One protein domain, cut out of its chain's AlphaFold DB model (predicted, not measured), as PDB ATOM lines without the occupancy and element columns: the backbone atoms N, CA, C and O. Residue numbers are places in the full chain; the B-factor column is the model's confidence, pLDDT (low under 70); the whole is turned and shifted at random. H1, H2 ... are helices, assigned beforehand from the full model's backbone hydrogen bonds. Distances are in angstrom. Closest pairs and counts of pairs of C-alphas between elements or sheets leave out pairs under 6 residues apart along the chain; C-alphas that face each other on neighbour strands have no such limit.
ATOM      1  N   GLU A  11     -32.349 -18.678 -30.178       81.00
ATOM      2  CA  GLU A  11     -32.571 -20.079 -30.555       81.00
ATOM      3  C   GLU A  11     -32.886 -20.974 -29.347       81.00
ATOM      4  O   GLU A  11     -33.871 -21.709 -29.365       81.00
ATOM      5  N   GLN A  12     -32.123 -20.852 -28.254       83.25
ATOM      6  CA  GLN A  12     -32.359 -21.614 -27.019       83.25
ATOM      7  C   GLN A  12     -33.699 -21.242 -26.381       83.25
ATOM      8  O   GLN A  12     -34.420 -22.087 -25.848       83.25
ATOM      9  N   VAL A  13     -34.046 -19.957 -26.445       81.88
ATOM     10  CA  VAL A  13     -35.332 -19.440 -25.977       81.88
ATOM     11  C   VAL A  13     -36.484 -20.020 -26.805       81.88
ATOM     12  O   VAL A  13     -37.524 -20.380 -26.247       81.88
ATOM     13  N   LYS A  14     -36.298 -20.164 -28.120       83.00
ATOM     14  CA  LYS A  14     -37.284 -20.770 -29.016       83.00
ATOM     15  C   LYS A  14     -37.497 -22.256 -28.713       83.00
ATOM     16  O   LYS A  14     -38.647 -22.661 -28.564       83.00
ATOM     17  N   GLU A  15     -36.432 -23.036 -28.534       86.00
ATOM     18  CA  GLU A  15     -36.539 -24.456 -28.151       86.00
ATOM     19  C   GLU A  15     -37.271 -24.642 -26.814       86.00
ATOM     20  O   GLU A  15     -38.127 -25.516 -26.667       86.00
ATOM     21  N   LEU A  16     -36.970 -23.791 -25.830       85.25
ATOM     22  CA  LEU A  16     -37.630 -23.786 -24.525       85.25
ATOM     23  C   LEU A  16     -39.140 -23.524 -24.640       85.25
ATOM     24  O   LEU A  16     -39.942 -24.180 -23.969       85.25
ATOM     25  N   ILE A  17     -39.536 -22.593 -25.509       83.56
ATOM     26  CA  ILE A  17     -40.947 -22.313 -25.787       83.56
ATOM     27  C   ILE A  17     -41.605 -23.467 -26.551       83.56
ATOM     28  O   ILE A  17     -42.729 -23.837 -26.216       83.56
ATOM     29  N   GLU A  18     -40.928 -24.086 -27.519       85.25
ATOM     30  CA  GLU A  18     -41.453 -25.258 -28.230       85.25
ATOM     31  C   GLU A  18     -41.716 -26.437 -27.284       85.25
ATOM     32  O   GLU A  18     -42.769 -27.070 -27.371       85.25
ATOM     33  N   LYS A  19     -40.834 -26.685 -26.311       86.94
ATOM     34  CA  LYS A  19     -41.054 -27.699 -25.263       86.94
ATOM     35  C   LYS A  19     -42.250 -27.376 -24.363       86.94
ATOM     36  O   LYS A  19     -42.985 -28.277 -23.958       86.94
ATOM     37  N   TYR A  20     -42.499 -26.097 -24.086       85.12
ATOM     38  CA  TYR A  20     -43.718 -25.670 -23.392       85.12
ATOM     39  C   TYR A  20     -44.980 -25.866 -24.226       85.12
ATOM     40  O   TYR A  20     -45.996 -26.312 -23.694       85.12
ATOM     41  N   LEU A  21     -44.923 -25.609 -25.535       82.19
ATOM     42  CA  LEU A  21     -46.032 -25.898 -26.448       82.19
ATOM     43  C   LEU A  21     -46.324 -27.403 -26.524       82.19
ATOM     44  O   LEU A  21     -47.488 -27.798 -26.558       82.19
ATOM     45  N   ARG A  22     -45.284 -28.243 -26.451       86.62
ATOM     46  CA  ARG A  22     -45.392 -29.705 -26.309       86.62
ATOM     47  C   ARG A  22     -45.853 -30.160 -24.916       86.62
ATOM     48  O   ARG A  22     -46.094 -31.345 -24.722       86.62
ATOM     49  N   LYS A  23     -46.027 -29.232 -23.963       85.12
ATOM     50  CA  LYS A  23     -46.380 -29.472 -22.549       85.12
ATOM     51  C   LYS A  23     -45.384 -30.345 -21.778       85.12
ATOM     52  O   LYS A  23     -45.716 -30.859 -20.716       85.12
ATOM     53  N   GLU A  24     -44.156 -30.469 -22.273       87.25
ATOM     54  CA  GLU A  24     -43.076 -31.199 -21.597       87.25
ATOM     55  C   GLU A  24     -42.539 -30.419 -20.390       87.25
ATOM     56  O   GLU A  24     -41.977 -30.991 -19.461       87.25
ATOM     57  N   ILE A  25     -42.711 -29.093 -20.404       86.94
ATOM     58  CA  ILE A  25     -42.177 -28.176 -19.402       86.94
ATOM     59  C   ILE A  25     -43.292 -27.289 -18.850       86.94
ATOM     60  O   ILE A  25     -44.141 -26.784 -19.587       86.94
ATOM     61  N   THR A  26     -43.262 -27.041 -17.540       86.75
ATOM     62  CA  THR A  26     -44.199 -26.127 -16.885       86.75
ATOM     63  C   THR A  26     -43.772 -24.668 -17.013       86.75
ATOM     64  O   THR A  26     -42.597 -24.302 -17.048       86.75
ATOM     65  N   ARG A  27     -44.768 -23.784 -17.009       83.62
ATOM     66  CA  ARG A  27     -44.564 -22.334 -17.065       83.62
ATOM     67  C   ARG A  27     -43.715 -21.790 -15.905       83.62
ATOM     68  O   ARG A  27     -43.016 -20.797 -16.086       83.62
ATOM     69  N   ASN A  28     -43.819 -22.378 -14.709       83.69
ATOM     70  CA  ASN A  28     -43.030 -21.939 -13.550       83.69
ATOM     71  C   ASN A  28     -41.540 -22.173 -13.786       83.69
ATOM     72  O   ASN A  28     -40.752 -21.249 -13.616       83.69
ATOM     73  N   TYR A  29     -41.190 -23.353 -14.292       85.50
ATOM     74  CA  TYR A  29     -39.815 -23.708 -14.620       85.50
ATOM     75  C   TYR A  29     -39.208 -22.769 -15.673       85.50
ATOM     76  O   TYR A  29     -38.083 -22.303 -15.532       85.50
ATOM     77  N   LEU A  30     -39.984 -22.398 -16.695       82.56
ATOM     78  CA  LEU A  30     -39.560 -21.415 -17.698       82.56
ATOM     79  C   LEU A  30     -39.316 -20.020 -17.124       82.56
ATOM     80  O   LEU A  30     -38.343 -19.376 -17.501       82.56
ATOM     81  N   GLN A  31     -40.193 -19.545 -16.238       80.38
ATOM     82  CA  GLN A  31     -40.032 -18.237 -15.596       80.38
ATOM     83  C   GLN A  31     -38.792 -18.197 -14.700       80.38
ATOM     84  O   GLN A  31     -38.111 -17.178 -14.670       80.38
ATOM     85  N   GLU A  32     -38.486 -19.302 -14.021       83.69
ATOM     86  CA  GLU A  32     -37.303 -19.435 -13.170       83.69
ATOM     87  C   GLU A  32     -36.011 -19.497 -13.996       83.69
ATOM     88  O   GLU A  32     -35.061 -18.775 -13.704       83.69
ATOM     89  N   ILE A  33     -35.997 -20.266 -15.092       83.44
ATOM     90  CA  ILE A  33     -34.836 -20.380 -15.992       83.44
ATOM     91  C   ILE A  33     -34.553 -19.081 -16.732       83.44
ATOM     92  O   ILE A  33     -33.411 -18.635 -16.790       83.44
ATOM     93  N   LEU A  34     -35.582 -18.499 -17.348       79.88
ATOM     94  CA  LEU A  34     -35.434 -17.274 -18.130       79.88
ATOM     95  C   LEU A  34     -35.288 -16.049 -17.218       79.88
ATOM     96  O   LEU A  34     -34.882 -14.991 -17.691       79.88
ATOM     97  N   GLY A  35     -35.651 -16.166 -15.935       80.06
ATOM     98  CA  GLY A  35     -35.673 -15.052 -14.990       80.06
ATOM     99  C   GLY A  35     -36.604 -13.918 -15.431       80.06
ATOM    100  O   GLY A  35     -36.379 -12.759 -15.083       80.06
ATOM    101  N   ILE A  36     -37.619 -14.215 -16.251       81.31
ATOM    102  CA  ILE A  36     -38.524 -13.211 -16.822       81.31
ATOM    103  C   ILE A  36     -39.910 -13.262 -16.189       81.31
ATOM    104  O   ILE A  36     -40.481 -14.322 -15.941       81.31
ATOM    105  N   GLY A  37     -40.496 -12.078 -16.010       79.88
ATOM    106  CA  GLY A  37     -41.880 -11.938 -15.577       79.88
ATOM    107  C   GLY A  37     -42.895 -12.367 -16.642       79.88
ATOM    108  O   GLY A  37     -42.603 -12.461 -17.840       79.88
ATOM    109  N   LYS A  38     -44.142 -12.557 -16.196       78.81
ATOM    110  CA  LYS A  38     -45.277 -13.013 -17.017       78.81
ATOM    111  C   LYS A  38     -45.455 -12.198 -18.305       78.81
ATOM    112  O   LYS A  38     -45.682 -12.783 -19.358       78.81
ATOM    113  N   THR A  39     -45.325 -10.875 -18.223       81.38
ATOM    114  CA  THR A  39     -45.513  -9.949 -19.351       81.38
ATOM    115  C   THR A  39     -44.511 -10.207 -20.469       81.38
ATOM    116  O   THR A  39     -44.890 -10.358 -21.628       81.38
ATOM    117  N   ARG A  40     -43.228 -10.326 -20.113       78.69
ATOM    118  CA  ARG A  40     -42.147 -10.527 -21.079       78.69
ATOM    119  C   ARG A  40     -42.215 -11.919 -21.702       78.69
ATOM    120  O   ARG A  40     -41.990 -12.051 -22.896       78.69
ATOM    121  N   PHE A  41     -42.620 -12.925 -20.924       82.06
ATOM    122  CA  PHE A  41     -42.875 -14.278 -21.422       82.06
ATOM    123  C   PHE A  41     -43.983 -14.312 -22.490       82.06
ATOM    124  O   PHE A  41     -43.797 -14.900 -23.551       82.06
ATOM    125  N   PHE A  42     -45.117 -13.643 -22.256       80.19
ATOM    126  CA  PHE A  42     -46.194 -13.585 -23.253       80.19
ATOM    127  C   PHE A  42     -45.821 -12.764 -24.488       80.19
ATOM    128  O   PHE A  42     -46.165 -13.165 -25.598       80.19
ATOM    129  N   ALA A  43     -45.088 -11.660 -24.319       83.00
ATOM    130  CA  ALA A  43     -44.563 -10.894 -25.447       83.00
ATOM    131  C   ALA A  43     -43.650 -11.760 -26.331       83.00
ATOM    132  O   ALA A  43     -43.799 -11.759 -27.548       83.00
ATOM    133  N   LEU A  44     -42.780 -12.565 -25.714       79.88
ATOM    134  CA  LEU A  44     -41.875 -13.487 -26.399       79.88
ATOM    135  C   LEU A  44     -42.638 -14.537 -27.225       79.88
ATOM    136  O   LEU A  44     -42.363 -14.713 -28.412       79.88
ATOM    137  N   ILE A  45     -43.656 -15.172 -26.633       80.56
ATOM    138  CA  ILE A  45     -44.536 -16.115 -27.345       80.56
ATOM    139  C   ILE A  45     -45.213 -15.428 -28.536       80.56
ATOM    140  O   ILE A  45     -45.233 -15.978 -29.635       80.56
ATOM    141  N   ASN A  46     -45.722 -14.209 -28.341       80.88
ATOM    142  CA  ASN A  46     -46.382 -13.456 -29.403       80.88
ATOM    143  C   ASN A  46     -45.418 -13.140 -30.562       80.88
ATOM    144  O   ASN A  46     -45.757 -13.349 -31.724       80.88
ATOM    145  N   THR A  47     -44.186 -12.721 -30.256       76.94
ATOM    146  CA  THR A  47     -43.163 -12.445 -31.280       76.94
ATOM    147  C   THR A  47     -42.738 -13.690 -32.058       76.94
ATOM    148  O   THR A  47     -42.497 -13.601 -33.262       76.94
ATOM    149  N   LEU A  48     -42.684 -14.860 -31.408       71.81
ATOM    150  CA  LEU A  48     -42.381 -16.126 -32.080       71.81
ATOM    151  C   LEU A  48     -43.532 -16.583 -32.984       71.81
ATOM    152  O   LEU A  48     -43.281 -17.052 -34.093       71.81
ATOM    153  N   HIS A  49     -44.783 -16.397 -32.559       64.44
ATOM    154  CA  HIS A  49     -45.953 -16.703 -33.387       64.44
ATOM    155  C   HIS A  49     -46.060 -15.775 -34.606       64.44
ATOM    156  O   HIS A  49     -46.373 -16.246 -35.699       64.44
ATOM    157  N   SER A  50     -45.707 -14.491 -34.472       56.97
ATOM    158  CA  SER A  50     -45.702 -13.550 -35.602       56.97
ATOM    159  C   SER A  50     -44.706 -13.903 -36.711       56.97
ATOM    160  O   SER A  50     -44.941 -13.513 -37.850       56.97
ATOM    161  N   ARG A  51     -43.625 -14.654 -36.436       52.84
ATOM    162  CA  ARG A  51     -42.700 -15.104 -37.497       52.84
ATOM    163  C   ARG A  51     -43.245 -16.253 -38.348       52.84
ATOM    164  O   ARG A  51     -42.800 -16.392 -39.480       52.84
ATOM    165  N   ASN A  52     -44.182 -17.055 -37.830       54.94
ATOM    166  CA  ASN A  52     -44.665 -18.269 -38.502       54.94
ATOM    167  C   ASN A  52     -46.141 -18.236 -38.926       54.94
ATOM    168  O   ASN A  52     -46.582 -19.162 -39.602       54.94
TER     169      ASN A  52
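This is residues 11 to 52 of the 66 residues of an uncharacterized protein of Syntrophaceae bacterium (UniProt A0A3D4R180). Two short helices, H1 and H2, lie side by side in opposite ways, and the longer H3 crosses beside them at about a right angle, starting near H2 and passing H1; the contacts are few. The printed part has 42 residues with three named helices, H1, H2, H3 in chain order, and no named strand: all helix. It is compact, with a radius of gyration of the C-alphas of 9.6 A, and spans 26 by 21 by 16 A.

Find C-alpha 11 at (-32.571, -20.079, -30.555); from there H1 runs to residue 21, 15.2 A. H2 is residues 27 to 34, 10.5 A. H3, residues 38 to 52, runs 22.1 A to C-alpha 52 at (-44.665, -18.269, -38.502).

Look at Tyr 20 and Arg 27: their C-alphas, 7.2 A apart, are the closest of H1 and H2, which are close but not clearly touching, at a shallow tilt of 7 degrees, opposite ways. H3 is about perpendicular to H1, 82 degrees, and close but not clearly touching; the closest C-alphas, Ile 17 and Ile 45, are 7.3 A apart. Every O i to N i+4 pair is within hydrogen-bond range in H1 and H2, and 9 of 11 in H3.

The printed part has no cut, and both links are tight. Residues 49 to 52 are under pLDDT 70.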